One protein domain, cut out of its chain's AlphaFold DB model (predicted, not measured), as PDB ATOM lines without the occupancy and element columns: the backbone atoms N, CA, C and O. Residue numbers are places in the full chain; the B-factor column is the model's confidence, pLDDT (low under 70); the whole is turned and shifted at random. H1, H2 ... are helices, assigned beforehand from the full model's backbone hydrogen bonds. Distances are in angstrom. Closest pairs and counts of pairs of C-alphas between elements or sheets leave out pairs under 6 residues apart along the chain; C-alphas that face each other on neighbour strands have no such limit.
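What this domain is: This is residues 214 to 294, 301 to 324 and 387 to 405 of the 489 residues of an uncharacterized protein of Gloeophyllum trabeum (strain ATCC 11539 / FP-39264 / Madison 617) (UniProt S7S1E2). A long rod of near-aligned helices: the longest helix, H2, runs along one side, H1 and H3 pack on its first part to make a three-helix end, and H5 and H6 make a pair further along, with little contact to H2. H4 is a short piece on H3, residues 258 to 273 fold back along H2, and residues 319 to 324 of H5 stick out. The printed part has 124 residues with six named helices, H1 to H6 in chain order, and no named strand, and its class is all helix. It is only just compact, close to loose, with a radius of gyration of the C-alphas of 16.3 A, and it spans 54 by 23 by 18 A.

How they stand to each other: H2, residues 231 to 257, touches H1, residues 215 to 227, with residues 231 to 241 alone; the closest C-alphas are those of Leu 222 and Val 234, 5.7 A apart. These two form a helical hairpin, at a shallow tilt of 11 degrees, opposite ways. H3, residues 274 to 286, touches residues 231 to 238 of H2 alone, closest at Val 234 and Val 280, with C-alphas 6.4 A apart, and these two are a hairpin as well. H3 also touches H1, at a shallow tilt of 7 degrees, the same way; the closest C-alphas, of Thr 219 and Met 276, are 5.0 A apart. H4, residues 290 to 294, touches residues 280 to 285 of H3 alone, closest at Ala 284 and Leu 292, with C-alphas 5.4 A apart. H5, residues 301 to 324, is close to H2 but not clearly touching, the closest C-alphas, of Met 242 and Ala 303, being 7.5 A apart. H6, residues 391 to 405, touches H5 at a shallow tilt of 23 degrees, opposite ways, and the closest C-alphas, of Leu 304 and Ile 402, are 6.1 A apart. H3 and H6 only just touch, with 3 pairs of C-alphas within 8 A, the closest being those of Arg 274 and Ile 405, 5.2 A apart. H2 and H6 are apart. H1, H2, H3, H5 and H6 form an up-and-down bundle, in which each helix runs against the one before it in the chain. Every O i to N i+4 pair is within hydrogen-bond range in H1, H3, H4, H5 and H6, and in H2 22 of 23 are.

Where its parts are: H2 measures 39.1 A from C-alpha 231 at (365.119, 248.522, 397.988) to C-alpha 257 at (363.629, 286.944, 390.706). H5 measures 35.1 A, H6 20.7 A, H1 18.4 A and H3 17.8 A. H6 ends at C-alpha 405, at (349.500, 262.516, 394.958).

The domain as a whole: The C-alphas farthest apart, of Arg 287 and Asp 324, are 54.4 A apart. The link from H2 to H3 is long, with 16 residues. Residues 295 to 300 and 325 to 386 are not printed, and the C-alphas across these cuts are 10.8 A and 23.8 A apart. The mean pLDDT of the printed part is 97.2, and no printed residue is under 70.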
ATOM      1  N   ASN A 214     365.003 263.328 382.878       96.56
ATOM      2  CA  ASN A 214     363.720 263.994 383.090       96.56
ATOM      3  C   ASN A 214     362.791 263.155 383.976       96.56
ATOM      4  O   ASN A 214     363.133 262.043 384.390       96.56
ATOM      5  N   THR A 215     361.578 263.660 384.222       97.62
ATOM      6  CA  THR A 215     360.531 262.943 384.974       97.62
ATOM      7  C   THR A 215     360.371 261.495 384.504       97.62
ATOM      8  O   THR A 215     360.359 260.568 385.308       97.62
ATOM      9  N   LYS A 216     360.315 261.260 383.187       96.88
ATOM     10  CA  LYS A 216     360.142 259.907 382.648       96.88
ATOM     11  C   LYS A 216     361.351 259.013 382.927       96.88
ATOM     12  O   LYS A 216     361.149 257.831 383.195       96.88
ATOM     13  N   THR A 217     362.567 259.556 382.889       98.12
ATOM     14  CA  THR A 217     363.796 258.797 383.158       98.12
ATOM     15  C   THR A 217     363.764 258.200 384.559       98.12
ATOM     16  O   THR A 217     363.907 256.989 384.712       98.12
ATOM     17  N   TYR A 218     363.461 259.020 385.570       98.50
ATOM     18  CA  TYR A 218     363.336 258.552 386.950       98.50
ATOM     19  C   TYR A 218     362.140 257.614 387.151       98.50
ATOM     20  O   TYR A 218     362.266 256.627 387.873       98.50
ATOM     21  N   THR A 219     360.995 257.855 386.498       98.12
ATOM     22  CA  THR A 219     359.854 256.925 386.561       98.12
ATOM     23  C   THR A 219     360.225 255.543 386.015       98.12
ATOM     24  O   THR A 219     359.926 254.541 386.660       98.12
ATOM     25  N   LEU A 220     360.901 255.472 384.860       97.62
ATOM     26  CA  LEU A 220     361.358 254.209 384.266       97.62
ATOM     27  C   LEU A 220     362.383 253.502 385.158       97.62
ATOM     28  O   LEU A 220     362.253 252.304 385.409       97.62
ATOM     29  N   LEU A 221     363.364 254.248 385.672       98.44
ATOM     30  CA  LEU A 221     364.395 253.722 386.561       98.44
ATOM     31  C   LEU A 221     363.779 253.134 387.839       98.44
ATOM     32  O   LEU A 221     364.019 251.974 388.169       98.44
ATOM     33  N   LEU A 222     362.918 253.892 388.526       98.38
ATOM     34  CA  LEU A 222     362.248 253.436 389.748       98.38
ATOM     35  C   LEU A 222     361.334 252.239 389.495       98.38
ATOM     36  O   LEU A 222     361.291 251.332 390.328       98.38
ATOM     37  N   HIS A 223     360.624 252.213 388.365       97.69
ATOM     38  CA  HIS A 223     359.792 251.080 387.972       97.69
ATOM     39  C   HIS A 223     360.625 249.797 387.828       97.69
ATOM     40  O   HIS A 223     360.306 248.783 388.453       97.69
ATOM     41  N   HIS A 224     361.722 249.847 387.068       97.62
ATOM     42  CA  HIS A 224     362.579 248.681 386.821       97.62
ATOM     43  C   HIS A 224     363.322 248.217 388.079       97.62
ATOM     44  O   HIS A 224     363.323 247.026 388.389       97.62
ATOM     45  N   LEU A 225     363.849 249.141 388.885       97.94
ATOM     46  CA  LEU A 225     364.483 248.806 390.166       97.94
ATOM     47  C   LEU A 225     363.497 248.196 391.175       97.94
ATOM     48  O   LEU A 225     363.861 247.305 391.947       97.94
ATOM     49  N   SER A 226     362.241 248.653 391.158       96.88
ATOM     50  CA  SER A 226     361.161 248.093 391.978       96.88
ATOM     51  C   SER A 226     360.805 246.674 391.537       96.88
ATOM     52  O   SER A 226     360.679 245.784 392.380       96.88
ATOM     53  N   ALA A 227     360.717 246.436 390.223       95.81
ATOM     54  CA  ALA A 227     360.482 245.109 389.654       95.81
ATOM     55  C   ALA A 227     361.620 244.123 389.978       95.81
ATOM     56  O   ALA A 227     361.360 242.958 390.265       95.81
ATOM     57  N   GLN A 228     362.868 244.599 390.013       96.38
ATOM     58  CA  GLN A 228     364.059 243.815 390.376       96.38
ATOM     59  C   GLN A 228     364.328 243.773 391.897       96.38
ATOM     60  O   GLN A 228     365.349 243.258 392.350       96.38
ATOM     61  N   HIS A 229     363.399 244.293 392.702       95.81
ATOM     62  CA  HIS A 229     363.388 244.253 394.165       95.81
ATOM     63  C   HIS A 229     364.527 244.976 394.904       95.81
ATOM     64  O   HIS A 229     364.814 244.679 396.070       95.81
ATOM     65  N   GLN A 230     365.123 245.988 394.285       97.19
ATOM     66  CA  GLN A 230     366.300 246.683 394.803       97.19
ATOM     67  C   GLN A 230     365.943 247.836 395.752       97.19
ATOM     68  O   GLN A 230     365.957 249.006 395.383       97.19
ATOM     69  N   THR A 231     365.614 247.524 397.012       97.25
ATOM     70  CA  THR A 231     365.119 248.522 397.988       97.25
ATOM     71  C   THR A 231     366.050 249.716 398.197       97.25
ATOM     72  O   THR A 231     365.562 250.843 398.277       97.25
ATOM     73  N   THR A 232     367.362 249.489 398.288       97.44
ATOM     74  CA  THR A 232     368.338 250.561 398.526       97.44
ATOM     75  C   THR A 232     368.357 251.549 397.365       97.44
ATOM     76  O   THR A 232     368.194 252.747 397.591       97.44
ATOM     77  N   PHE A 233     368.448 251.049 396.128       98.12
ATOM     78  CA  PHE A 233     368.451 251.887 394.931       98.12
ATOM     79  C   PHE A 233     367.123 252.621 394.743       98.12
ATOM     80  O   PHE A 233     367.125 253.825 394.528       98.12
ATOM     81  N   VAL A 234     365.981 251.950 394.917       98.12
ATOM     82  CA  VAL A 234     364.668 252.608 394.802       98.12
ATOM     83  C   VAL A 234     364.538 253.781 395.786       98.12
ATOM     84  O   VAL A 234     364.052 254.852 395.422       98.12
ATOM     85  N   ARG A 235     365.001 253.613 397.033       98.19
ATOM     86  CA  ARG A 235     365.012 254.696 398.028       98.19
ATOM     87  C   ARG A 235     365.955 255.827 397.618       98.19
ATOM     88  O   ARG A 235     365.567 256.989 397.714       98.19
ATOM     89  N   HIS A 236     367.167 255.486 397.186       98.31
ATOM     90  CA  HIS A 236     368.178 256.445 396.749       98.31
ATOM     91  C   HIS A 236     367.673 257.302 395.579       98.31
ATOM     92  O   HIS A 236     367.598 258.522 395.709       98.31
ATOM     93  N   TYR A 237     367.211 256.670 394.499       98.62
ATOM     94  CA  TYR A 237     366.764 257.366 393.294       98.62
ATOM     95  C   TYR A 237     365.487 258.178 393.491       98.62
ATOM     96  O   TYR A 237     365.323 259.211 392.846       98.62
ATOM     97  N   LEU A 238     364.595 257.785 394.410       98.69
ATOM     98  CA  LEU A 238     363.455 258.636 394.755       98.69
ATOM     99  C   LEU A 238     363.914 259.904 395.491       98.69
ATOM    100  O   LEU A 238     363.405 260.988 395.220       98.69
ATOM    101  N   ILE A 239     364.885 259.791 396.404       98.56
ATOM    102  CA  ILE A 239     365.455 260.959 397.090       98.56
ATOM    103  C   ILE A 239     366.168 261.867 396.084       98.56
ATOM    104  O   ILE A 239     365.941 263.076 396.114       98.56
ATOM    105  N   GLN A 240     366.966 261.296 395.177       98.31
ATOM    106  CA  GLN A 240     367.645 262.041 394.116       98.31
ATOM    107  C   GLN A 240     366.632 262.760 393.212       98.31
ATOM    108  O   GLN A 240     366.775 263.955 392.967       98.31
ATOM    109  N   ALA A 241     365.541 262.095 392.818       98.44
ATOM    110  CA  ALA A 241     364.459 262.707 392.051       98.44
ATOM    111  C   ALA A 241     363.810 263.902 392.782       98.44
ATOM    112  O   ALA A 241     363.603 264.962 392.191       98.44
ATOM    113  N   MET A 242     363.539 263.761 394.085       98.56
ATOM    114  CA  MET A 242     362.999 264.838 394.931       98.56
ATOM    115  C   MET A 242     363.984 265.995 395.155       98.56
ATOM    116  O   MET A 242     363.561 267.104 395.498       98.56
ATOM    117  N   GLN A 243     365.289 265.739 395.059       98.31
ATOM    118  CA  GLN A 243     366.324 266.771 395.112       98.31
ATOM    119  C   GLN A 243     366.440 267.495 393.770       98.31
ATOM    120  O   GLN A 243     366.482 268.721 393.767       98.31
ATOM    121  N   ALA A 244     366.405 266.760 392.657       97.81
ATOM    122  CA  ALA A 244     366.441 267.318 391.311       97.81
ATOM    123  C   ALA A 244     365.241 268.244 391.039       97.81
ATOM    124  O   ALA A 244     365.437 269.363 390.574       97.81
ATOM    125  N   GLU A 245     364.016 267.839 391.408       98.06
ATOM    126  CA  GLU A 245     362.827 268.712 391.326       98.06
ATOM    127  C   GLU A 245     363.024 270.001 392.141       98.06
ATOM    128  O   GLU A 245     362.772 271.094 391.646       98.06
ATOM    129  N   PHE A 246     363.538 269.887 393.372       98.00
ATOM    130  CA  PHE A 246     363.774 271.042 394.240       98.00
ATOM    131  C   PHE A 246     364.828 272.006 393.678       98.00
ATOM    132  O   PHE A 246     364.649 273.220 393.741       98.00
ATOM    133  N   GLN A 247     365.932 271.483 393.143       97.75
ATOM    134  CA  GLN A 247     366.983 272.298 392.530       97.75
ATOM    135  C   GLN A 247     366.483 272.997 391.263       97.75
ATOM    136  O   GLN A 247     366.819 274.161 391.048       97.75
ATOM    137  N   MET A 248     365.666 272.313 390.457       96.69
ATOM    138  CA  MET A 248     365.082 272.874 389.240       96.69
ATOM    139  C   MET A 248     364.118 274.023 389.553       96.69
ATOM    140  O   MET A 248     364.280 275.108 388.999       96.69
ATOM    141  N   ASP A 249     363.180 273.825 390.485       97.88
ATOM    142  CA  ASP A 249     362.250 274.878 390.927       97.88
ATOM    143  C   ASP A 249     363.011 276.071 391.531       97.88
ATOM    144  O   ASP A 249     362.806 277.210 391.113       97.88
ATOM    145  N   ARG A 250     363.990 275.827 392.417       98.06
ATOM    146  CA  ARG A 250     364.824 276.899 392.987       98.06
ATOM    147  C   ARG A 250     365.572 277.686 391.909       98.06
ATOM    148  O   ARG A 250     365.649 278.908 391.996       98.06
ATOM    149  N   ARG A 251     366.129 277.002 390.905       97.88
ATOM    150  CA  ARG A 251     366.817 277.644 389.776       97.88
ATOM    151  C   ARG A 251     365.854 278.512 388.969       97.88
ATOM    152  O   ARG A 251     366.209 279.637 388.639       97.88
ATOM    153  N   ILE A 252     364.663 278.006 388.659       97.50
ATOM    154  CA  ILE A 252     363.656 278.743 387.890       97.50
ATOM    155  C   ILE A 252     363.201 279.992 388.648       97.50
ATOM    156  O   ILE A 252     363.205 281.073 388.069       97.50
ATOM    157  N   ARG A 253     362.895 279.876 389.944       98.12
ATOM    158  CA  ARG A 253     362.555 281.030 390.793       98.12
ATOM    159  C   ARG A 253     363.668 282.064 390.832       98.12
ATOM    160  O   ARG A 253     363.392 283.236 390.635       98.12
ATOM    161  N   GLY A 254     364.919 281.625 390.985       98.25
ATOM    162  CA  GLY A 254     366.069 282.528 390.960       98.25
ATOM    163  C   GLY A 254     366.213 283.286 389.636       98.25
ATOM    164  O   GLY A 254     366.589 284.452 389.646       98.25
ATOM    165  N   LEU A 255     365.877 282.665 388.497       98.12
ATOM    166  CA  LEU A 255     365.855 283.350 387.196       98.12
ATOM    167  C   LEU A 255     364.706 284.366 387.096       98.12
ATOM    168  O   LEU A 255     364.916 285.456 386.572       98.12
ATOM    169  N   ILE A 256     363.523 284.028 387.616       97.94
ATOM    170  CA  ILE A 256     362.364 284.937 387.666       97.94
ATOM    171  C   ILE A 256     362.679 286.146 388.556       97.94
ATOM    172  O   ILE A 256     362.477 287.284 388.149       97.94
ATOM    173  N   GLU A 257     363.229 285.908 389.747       97.81
ATOM    174  CA  GLU A 257     363.629 286.944 390.706       97.81
ATOM    175  C   GLU A 257     364.754 287.835 390.166       97.81
ATOM    176  O   GLU A 257     364.790 289.027 390.460       97.81
ATOM    177  N   ALA A 258     365.637 287.288 389.325       98.25
ATOM    178  CA  ALA A 258     366.658 288.053 388.611       98.25
ATOM    179  C   ALA A 258     366.110 288.871 387.420       98.25
ATOM    180  O   ALA A 258     366.890 289.513 386.718       98.25
ATOM    181  N   GLY A 259     364.797 288.838 387.159       97.44
ATOM    182  CA  GLY A 259     364.159 289.587 386.073       97.44
ATOM    183  C   GLY A 259     364.408 289.006 384.679       97.44
ATOM    184  O   GLY A 259     364.276 289.719 383.684       97.44
ATOM    185  N   VAL A 260     364.786 287.727 384.570       97.88
ATOM    186  CA  VAL A 260     364.944 287.076 383.261       97.88
ATOM    187  C   VAL A 260     363.565 286.952 382.596       97.88
ATOM    188  O   VAL A 260     362.651 286.406 383.217       97.88
ATOM    189  N   PRO A 261     363.390 287.396 381.332       96.94
ATOM    190  CA  PRO A 261     362.118 287.250 380.623       96.94
ATOM    191  C   PRO A 261     361.658 285.791 380.579       96.94
ATOM    192  O   PRO A 261     362.464 284.904 380.291       96.94
ATOM    193  N   LEU A 262     360.364 285.540 380.808       95.62
ATOM    194  CA  LEU A 262     359.787 284.187 380.888       95.62
ATOM    195  C   LEU A 262     360.063 283.338 379.639       95.62
ATOM    196  O   LEU A 262     360.336 282.144 379.746       95.62
ATOM    197  N   GLU A 263     360.102 283.976 378.470       95.62
ATOM    198  CA  GLU A 263     360.448 283.367 377.180       95.62
ATOM    199  C   GLU A 263     361.890 282.848 377.111       95.62
ATOM    200  O   GLU A 263     362.225 282.070 376.233       95.62
ATOM    201  N   LYS A 264     362.778 283.260 378.016       95.94
ATOM    202  CA  LYS A 264     364.159 282.757 378.089       95.94
ATOM    203  C   LYS A 264     364.336 281.717 379.191       95.94
ATOM    204  O   LYS A 264     365.367 281.044 379.237       95.94
ATOM    205  N   ILE A 265     363.349 281.562 380.071       96.44
ATOM    206  CA  ILE A 265     363.412 280.613 381.181       96.44
ATOM    207  C   ILE A 265     363.065 279.212 380.660       96.44
ATOM    208  O   ILE A 265     362.030 279.033 380.013       96.44
ATOM    209  N   PRO A 266     363.900 278.190 380.924       95.19
ATOM    210  CA  PRO A 266     363.604 276.827 380.505       95.19
ATOM    211  C   PRO A 266     362.387 276.266 381.252       95.19
ATOM    212  O   PRO A 266     362.221 276.486 382.452       95.19
ATOM    213  N   SER A 267     361.572 275.472 380.557       94.75
ATOM    214  CA  SER A 267     360.485 274.712 381.182       94.75
ATOM    215  C   SER A 267     360.995 273.697 382.211       94.75
ATOM    216  O   SER A 267     362.118 273.183 382.144       94.75
ATOM    217  N   HIS A 268     360.123 273.364 383.163       94.19
ATOM    218  CA  HIS A 268     360.360 272.314 384.147       94.19
ATOM    219  C   HIS A 268     360.490 270.944 383.463       94.19
ATOM    220  O   HIS A 268     359.515 270.402 382.944       94.19
ATOM    221  N   ASN A 269     361.685 270.351 383.495       94.00
ATOM    222  CA  ASN A 269     361.950 269.025 382.919       94.00
ATOM    223  C   ASN A 269     361.819 267.876 383.939       94.00
ATOM    224  O   ASN A 269     361.781 266.705 383.551       94.00
ATOM    225  N   MET A 270     361.742 268.198 385.230       96.44
ATOM    226  CA  MET A 270     361.720 267.236 386.321       96.44
ATOM    227  C   MET A 270     360.637 267.592 387.338       96.44
ATOM    228  O   MET A 270     360.599 268.706 387.851       96.44
ATOM    229  N   ALA A 271     359.774 266.626 387.643       97.44
ATOM    230  CA  ALA A 271     358.729 266.728 388.652       97.44
ATOM    231  C   ALA A 271     358.495 265.352 389.280       97.44
ATOM    232  O   ALA A 271     358.371 264.354 388.568       97.44
ATOM    233  N   VAL A 272     358.399 265.278 390.607       98.44
ATOM    234  CA  VAL A 272     358.052 264.021 391.280       98.44
ATOM    235  C   VAL A 272     356.553 263.816 391.151       98.44
ATOM    236  O   VAL A 272     355.770 264.599 391.681       98.44
ATOM    237  N   ASN A 273     356.141 262.773 390.438       98.00
ATOM    238  CA  ASN A 273     354.734 262.478 390.188       98.00
ATOM    239  C   ASN A 273     354.252 261.257 390.989       98.00
ATOM    240  O   ASN A 273     355.023 260.569 391.669       98.00
ATOM    241  N   ARG A 274     352.949 260.974 390.891       98.19
ATOM    242  CA  ARG A 274     352.333 259.801 391.518       98.19
ATOM    243  C   ARG A 274     353.009 258.495 391.088       98.19
ATOM    244  O   ARG A 274     353.211 257.632 391.936       98.19
ATOM    245  N   ASP A 275     353.375 258.339 389.818       97.94
ATOM    246  CA  ASP A 275     353.912 257.079 389.284       97.94
ATOM    247  C   ASP A 275     355.264 256.691 389.903       97.94
ATOM    248  O   ASP A 275     355.501 255.513 390.194       97.94
ATOM    249  N   MET A 276     356.135 257.673 390.169       98.56
ATOM    250  CA  MET A 276     357.390 257.447 390.897       98.56
ATOM    251  C   MET A 276     357.119 256.904 392.301       98.56
ATOM    252  O   MET A 276     357.655 255.862 392.684       98.56
ATOM    253  N   LEU A 277     356.246 257.582 393.053       98.62
ATOM    254  CA  LEU A 277     355.882 257.197 394.419       98.62
ATOM    255  C   LEU A 277     355.178 255.833 394.449       98.62
ATOM    256  O   LEU A 277     355.468 254.993 395.303       98.62
ATOM    257  N   GLN A 278     354.288 255.590 393.486       98.06
ATOM    258  CA  GLN A 278     353.546 254.345 393.352       98.06
ATOM    259  C   GLN A 278     354.467 253.163 393.035       98.06
ATOM    260  O   GLN A 278     354.248 252.079 393.572       98.06
ATOM    261  N   SER A 279     355.511 253.356 392.228       97.69
ATOM    262  CA  SER A 279     356.495 252.303 391.941       97.69
ATOM    263  C   SER A 279     357.189 251.829 393.223       97.69
ATOM    264  O   SER A 279     357.190 250.632 393.523       97.69
ATOM    265  N   VAL A 280     357.664 252.772 394.046       98.25
ATOM    266  CA  VAL A 280     358.305 252.463 395.338       98.25
ATOM    267  C   VAL A 280     357.323 251.814 396.311       98.25
ATOM    268  O   VAL A 280     357.662 250.855 397.006       98.25
ATOM    269  N   PHE A 281     356.088 252.312 396.353       98.25
ATOM    270  CA  PHE A 281     355.039 251.771 397.208       98.25
ATOM    271  C   PHE A 281     354.657 250.339 396.847       98.25
ATOM    272  O   PHE A 281     354.556 249.493 397.731       98.25
ATOM    273  N   ASN A 282     354.478 250.050 395.558       96.88
ATOM    274  CA  ASN A 282     354.157 248.709 395.086       96.88
ATOM    275  C   ASN A 282     355.251 247.715 395.499       96.88
ATOM    276  O   ASN A 282     354.933 246.615 395.944       96.88
ATOM    277  N   HIS A 283     356.526 248.115 395.433       96.81
ATOM    278  CA  HIS A 283     357.641 247.309 395.944       96.81
ATOM    279  C   HIS A 283     357.584 247.115 397.466       96.81
ATOM    280  O   HIS A 283     357.782 246.003 397.957       96.81
ATOM    281  N   ALA A 284     357.268 248.171 398.222       97.19
ATOM    282  CA  ALA A 284     357.119 248.093 399.675       97.19
ATOM    283  C   ALA A 284     356.011 247.114 400.092       97.19
ATOM    284  O   ALA A 284     356.225 246.294 400.985       97.19
ATOM    285  N   VAL A 285     354.861 247.172 399.412       96.50
ATOM    286  CA  VAL A 285     353.703 246.296 399.641       96.50
ATOM    287  C   VAL A 285     353.980 244.863 399.211       96.50
ATOM    288  O   VAL A 285     353.696 243.950 399.974       96.50
ATOM    289  N   ALA A 286     354.580 244.641 398.041       95.81
ATOM    290  CA  ALA A 286     354.854 243.291 397.544       95.81
ATOM    291  C   ALA A 286     355.834 242.490 398.423       95.81
ATOM    292  O   ALA A 286     355.926 241.273 398.288       95.81
ATOM    293  N   ARG A 287     356.604 243.163 399.287       94.75
ATOM    294  CA  ARG A 287     357.636 242.551 400.137       94.75
ATOM    295  C   ARG A 287     357.393 242.746 401.634       94.75
ATOM    296  O   ARG A 287     358.306 242.465 402.408       94.75
ATOM    297  N   ASP A 288     356.237 243.285 402.024       91.31
ATOM    298  CA  ASP A 288     355.901 243.637 403.412       91.31
ATOM    299  C   ASP A 288     357.010 244.443 404.126       91.31
ATOM    300  O   ASP A 288     357.274 244.301 405.323       91.31
ATOM    301  N   LYS A 289     357.693 245.324 403.377       93.56
ATOM    302  CA  LYS A 289     358.806 246.134 403.891       93.56
ATOM    303  C   LYS A 289     358.271 247.380 404.581       93.56
ATOM    304  O   LYS A 289     358.226 248.457 403.988       93.56
ATOM    305  N   GLY A 290     357.927 247.241 405.856       94.00
ATOM    306  CA  GLY A 290     357.400 248.329 406.679       94.00
ATOM    307  C   GLY A 290     358.237 249.608 406.686       94.00
ATOM    308  O   GLY A 290     357.703 250.694 406.491       94.00
ATOM    309  N   THR A 291     359.564 249.489 406.790       95.50
ATOM    310  CA  THR A 291     360.475 250.651 406.740       95.50
ATOM    311  C   THR A 291     360.413 251.395 405.406       95.50
ATOM    312  O   THR A 291     360.583 252.612 405.363       95.50
ATOM    313  N   LEU A 292     360.149 250.678 404.307       96.62
ATOM    314  CA  LEU A 292     359.963 251.283 402.996       96.62
ATOM    315  C   LEU A 292     358.566 251.906 402.866       96.62
ATOM    316  O   LEU A 292     358.455 252.978 402.283       96.62
ATOM    317  N   MET A 293     357.522 251.296 403.443       97.00
ATOM    318  CA  MET A 293     356.179 251.897 403.498       97.00
ATOM    319  C   MET A 293     356.188 253.219 404.270       97.00
ATOM    320  O   MET A 293     355.668 254.217 403.781       97.00
ATOM    321  N   GLU A 294     356.832 253.242 405.438       96.69
ATOM    322  CA  GLU A 294     357.005 254.445 406.258       96.69
ATOM    323  C   GLU A 294     357.790 255.527 405.496       96.69
ATOM    324  O   GLU A 294     357.431 256.707 405.500       96.69
ATOM    325  N   LYS A 301     354.075 262.820 401.731       98.25
ATOM    326  CA  LYS A 301     353.744 264.039 402.496       98.25
ATOM    327  C   LYS A 301     354.674 265.202 402.153       98.25
ATOM    328  O   LYS A 301     354.221 266.326 401.939       98.25
ATOM    329  N   ARG A 302     355.979 264.932 402.053       98.38
ATOM    330  CA  ARG A 302     356.985 265.940 401.692       98.38
ATOM    331  C   ARG A 302     356.790 266.468 400.270       98.38
ATOM    332  O   ARG A 302     356.919 267.674 400.071       98.38
ATOM    333  N   ALA A 303     356.482 265.599 399.307       98.25
ATOM    334  CA  ALA A 303     356.186 265.995 397.932       98.25
ATOM    335  C   ALA A 303     354.925 266.873 397.860       98.25
ATOM    336  O   ALA A 303     354.967 267.937 397.250       98.25
ATOM    337  N   LEU A 304     353.845 266.493 398.559       98.31
ATOM    338  CA  LEU A 304     352.609 267.285 398.627       98.31
ATOM    339  C   LEU A 304     352.832 268.675 399.211       98.31
ATOM    340  O   LEU A 304     352.433 269.662 398.599       98.31
ATOM    341  N   ARG A 305     353.496 268.759 400.371       98.50
ATOM    342  CA  ARG A 305     353.786 270.043 401.017       98.50
ATOM    343  C   ARG A 305     354.555 270.970 400.075       98.50
ATOM    344  O   ARG A 305     354.194 272.130 399.944       98.50
ATOM    345  N   ARG A 306     355.589 270.455 399.403       98.25
ATOM    346  CA  ARG A 306     356.387 271.241 398.452       98.25
ATOM    347  C   ARG A 306     355.566 271.707 397.260       98.25
ATOM    348  O   ARG A 306     355.593 272.889 396.956       98.25
ATOM    349  N   LYS A 307     354.806 270.814 396.622       98.44
ATOM    350  CA  LYS A 307     354.007 271.191 395.451       98.44
ATOM    351  C   LYS A 307     352.933 272.228 395.775       98.44
ATOM    352  O   LYS A 307     352.682 273.072 394.930       98.44
ATOM    353  N   ARG A 308     352.342 272.212 396.977       98.56
ATOM    354  CA  ARG A 308     351.415 273.271 397.425       98.56
ATOM    355  C   ARG A 308     352.103 274.636 397.499       98.56
ATOM    356  O   ARG A 308     351.631 275.569 396.870       98.56
ATOM    357  N   VAL A 309     353.280 274.700 398.124       98.38
ATOM    358  CA  VAL A 309     354.115 275.918 398.137       98.38
ATOM    359  C   VAL A 309     354.502 276.349 396.716       98.38
ATOM    360  O   VAL A 309     354.602 277.537 396.413       98.38
ATOM    361  N   TYR A 310     354.728 275.387 395.816       98.31
ATOM    362  CA  TYR A 310     355.009 275.689 394.417       98.31
ATOM    363  C   TYR A 310     353.816 276.311 393.716       98.31
ATOM    364  O   TYR A 310     353.961 277.345 393.070       98.31
ATOM    365  N   LEU A 311     352.646 275.716 393.905       98.38
ATOM    366  CA  LEU A 311     351.404 276.194 393.340       98.38
ATOM    367  C   LEU A 311     351.089 277.621 393.803       98.38
ATOM    368  O   LEU A 311     350.867 278.473 392.952       98.38
ATOM    369  N   GLU A 312     351.159 277.888 395.108       98.50
ATOM    370  CA  GLU A 312     350.921 279.218 395.691       98.50
ATOM    371  C   GLU A 312     351.846 280.281 395.081       98.50
ATOM    372  O   GLU A 312     351.391 281.343 394.661       98.50
ATOM    373  N   TYR A 313     353.143 279.976 394.951       98.50
ATOM    374  CA  TYR A 313     354.105 280.896 394.340       98.50
ATOM    375  C   TYR A 313     353.767 281.214 392.880       98.50
ATOM    376  O   TYR A 313     353.747 282.381 392.495       98.50
ATOM    377  N   TYR A 314     353.515 280.192 392.057       98.31
ATOM    378  CA  TYR A 314     353.253 280.407 390.633       98.31
ATOM    379  C   TYR A 314     351.883 281.043 390.382       98.31
ATOM    380  O   TYR A 314     351.751 281.801 389.426       98.31
ATOM    381  N   GLN A 315     350.890 280.794 391.241       98.50
ATOM    382  CA  GLN A 315     349.610 281.508 391.213       98.50
ATOM    383  C   GLN A 315     349.800 282.995 391.517       98.50
ATOM    384  O   GLN A 315     349.398 283.823 390.705       98.50
ATOM    385  N   GLY A 316     350.510 283.332 392.598       98.31
ATOM    386  CA  GLY A 316     350.812 284.731 392.913       98.31
ATOM    387  C   GLY A 316     351.665 285.417 391.840       98.31
ATOM    388  O   GLY A 316     351.516 286.610 391.594       98.31
ATOM    389  N   LEU A 317     352.549 284.679 391.156       97.81
ATOM    390  CA  LEU A 317     353.292 285.201 390.008       97.81
ATOM    391  C   LEU A 317     352.375 285.489 388.812       97.81
ATOM    392  O   LEU A 317     352.529 286.525 388.173       97.81
ATOM    393  N   LEU A 318     351.431 284.593 388.512       97.50
ATOM    394  CA  LEU A 318     350.460 284.795 387.438       97.50
ATOM    395  C   LEU A 318     349.584 286.025 387.707       97.50
ATOM    396  O   LEU A 318     349.401 286.836 386.809       97.50
ATOM    397  N   GLU A 319     349.110 286.196 388.942       97.38
ATOM    398  CA  GLU A 319     348.315 287.359 389.357       97.38
ATOM    399  C   GLU A 319     349.077 288.677 389.165       97.38
ATOM    400  O   GLU A 319     348.521 289.634 388.627       97.38
ATOM    401  N   LYS A 320     350.369 288.716 389.522       96.62
ATOM    402  CA  LYS A 320     351.231 289.889 389.291       96.62
ATOM    403  C   LYS A 320     351.384 290.208 387.806       96.62
ATOM    404  O   LYS A 320     351.213 291.352 387.409       96.62
ATOM    405  N   LEU A 321     351.646 289.194 386.981       95.19
ATOM    406  CA  LEU A 321     351.787 289.372 385.533       95.19
ATOM    407  C   LEU A 321     350.487 289.850 384.878       95.19
ATOM    408  O   LEU A 321     350.536 290.620 383.924       95.19
ATOM    409  N   SER A 322     349.334 289.404 385.381       94.75
ATOM    410  CA  SER A 322     348.027 289.876 384.920       94.75
ATOM    411  C   SER A 322     347.706 291.299 385.381       94.75
ATOM    412  O   SER A 322     347.003 292.001 384.667       94.75
ATOM    413  N   ALA A 323     348.211 291.736 386.539       95.19
ATOM    414  CA  ALA A 323     348.046 293.109 387.022       95.19
ATOM    415  C   ALA A 323     348.953 294.112 386.282       95.19
ATOM    416  O   ALA A 323     348.548 295.249 386.049       95.19
ATOM    417  N   ASP A 324     350.158 293.681 385.897       91.12
ATOM    418  CA  ASP A 324     351.142 294.502 385.180       91.12
ATOM    419  C   ASP A 324     350.845 294.645 383.683       91.12
ATOM    420  O   ASP A 324     351.445 295.492 383.025       91.12
ATOM    421  N   SER A 387     361.346 273.914 375.362       86.94
ATOM    422  CA  SER A 387     360.155 274.740 375.535       86.94
ATOM    423  C   SER A 387     360.366 275.692 376.716       86.94
ATOM    424  O   SER A 387     360.954 275.305 377.734       86.94
ATOM    425  N   HIS A 388     359.946 276.936 376.537       95.19
ATOM    426  CA  HIS A 388     360.040 277.985 377.543       95.19
ATOM    427  C   HIS A 388     359.010 277.775 378.658       95.19
ATOM    428  O   HIS A 388     358.090 276.962 378.532       95.19
ATOM    429  N   LEU A 389     359.194 278.459 379.784       96.06
ATOM    430  CA  LEU A 389     358.292 278.343 380.921       96.06
ATOM    431  C   LEU A 389     356.936 279.000 380.617       96.06
ATOM    432  O   LEU A 389     356.792 280.215 380.694       96.06
ATOM    433  N   ASP A 390     355.928 278.173 380.358       96.62
ATOM    434  CA  ASP A 390     354.521 278.579 380.329       96.62
ATOM    435  C   ASP A 390     353.906 278.412 381.733       96.62
ATOM    436  O   ASP A 390     353.670 277.289 382.200       96.62
ATOM    437  N   ILE A 391     353.689 279.537 382.427       97.25
ATOM    438  CA  ILE A 391     353.183 279.576 383.809       97.25
ATOM    439  C   ILE A 391     351.780 278.947 383.916       97.25
ATOM    440  O   ILE A 391     351.626 278.035 384.735       97.25
ATOM    441  N   PRO A 392     350.770 279.337 383.108       97.50
ATOM    442  CA  PRO A 392     349.468 278.668 383.088       97.50
ATOM    443  C   PRO A 392     349.550 277.144 382.940       97.50
ATOM    444  O   PRO A 392     348.930 276.406 383.716       97.50
ATOM    445  N   THR A 393     350.341 276.647 381.985       96.31
ATOM    446  CA  THR A 393     350.515 275.197 381.797       96.31
ATOM    447  C   THR A 393     351.197 274.555 383.004       96.31
ATOM    448  O   THR A 393     350.780 273.483 383.452       96.31
ATOM    449  N   HIS A 394     352.198 275.214 383.588       97.12
ATOM    450  CA  HIS A 394     352.876 274.723 384.782       97.12
ATOM    451  C   HIS A 394     351.941 274.633 386.001       97.12
ATOM    452  O   HIS A 394     351.918 273.602 386.677       97.12
ATOM    453  N   ILE A 395     351.101 275.647 386.234       98.12
ATOM    454  CA  ILE A 395     350.073 275.648 387.288       98.12
ATOM    455  C   ILE A 395     349.094 274.484 387.095       98.12
ATOM    456  O   ILE A 395     348.799 273.762 388.051       98.12
ATOM    457  N   ARG A 396     348.625 274.236 385.861       97.75
ATOM    458  CA  ARG A 396     347.746 273.089 385.551       97.75
ATOM    459  C   ARG A 396     348.415 271.750 385.879       97.75
ATOM    460  O   ARG A 396     347.769 270.859 386.436       97.75
ATOM    461  N   ILE A 397     349.704 271.607 385.565       96.25
ATOM    462  CA  ILE A 397     350.490 270.410 385.897       96.25
ATOM    463  C   ILE A 397     350.602 270.239 387.419       96.25
ATOM    464  O   ILE A 397     350.352 269.141 387.916       96.25
ATOM    465  N   LEU A 398     350.915 271.305 388.164       97.88
ATOM    466  CA  LEU A 398     351.006 271.269 389.628       97.88
ATOM    467  C   LEU A 398     349.676 270.878 390.278       97.88
ATOM    468  O   LEU A 398     349.662 270.001 391.141       97.88
ATOM    469  N   TRP A 399     348.559 271.459 389.835       98.31
ATOM    470  CA  TRP A 399     347.218 271.099 390.305       98.31
ATOM    471  C   TRP A 399     346.914 269.615 390.106       98.31
ATOM    472  O   TRP A 399     346.479 268.931 391.040       98.31
ATOM    473  N   ARG A 400     347.173 269.097 388.898       97.81
ATOM    474  CA  ARG A 400     346.990 267.675 388.586       97.81
ATOM    475  C   ARG A 400     347.846 266.801 389.503       97.81
ATOM    476  O   ARG A 400     347.323 265.858 390.093       97.81
ATOM    477  N   ASP A 401     349.130 267.121 389.639       98.12
ATOM    478  CA  ASP A 401     350.067 266.351 390.454       98.12
ATOM    479  C   ASP A 401     349.675 266.371 391.944       98.12
ATOM    480  O   ASP A 401     349.698 265.325 392.592       98.12
ATOM    481  N   ILE A 402     349.273 267.523 392.501       98.50
ATOM    482  CA  ILE A 402     348.797 267.632 393.892       98.50
ATOM    483  C   ILE A 402     347.577 266.741 394.103       98.50
ATOM    484  O   ILE A 402     347.549 265.972 395.067       98.50
ATOM    485  N   ARG A 403     346.593 266.800 393.197       98.44
ATOM    486  CA  ARG A 403     345.388 265.966 393.267       98.44
ATOM    487  C   ARG A 403     345.746 264.481 393.262       98.44
ATOM    488  O   ARG A 403     345.362 263.751 394.173       98.44
ATOM    489  N   GLU A 404     346.531 264.037 392.283       98.12
ATOM    490  CA  GLU A 404     346.895 262.624 392.130       98.12
ATOM    491  C   GLU A 404     347.743 262.095 393.294       98.12
ATOM    492  O   GLU A 404     347.554 260.957 393.734       98.12
ATOM    493  N   ILE A 405     348.672 262.902 393.813       98.38
ATOM    494  CA  ILE A 405     349.500 262.516 394.958       98.38
ATOM    495  C   ILE A 405     348.669 262.523 396.252       98.38
ATOM    496  O   ILE A 405     348.901 261.674 397.109       98.38
TER     497      ILE A 405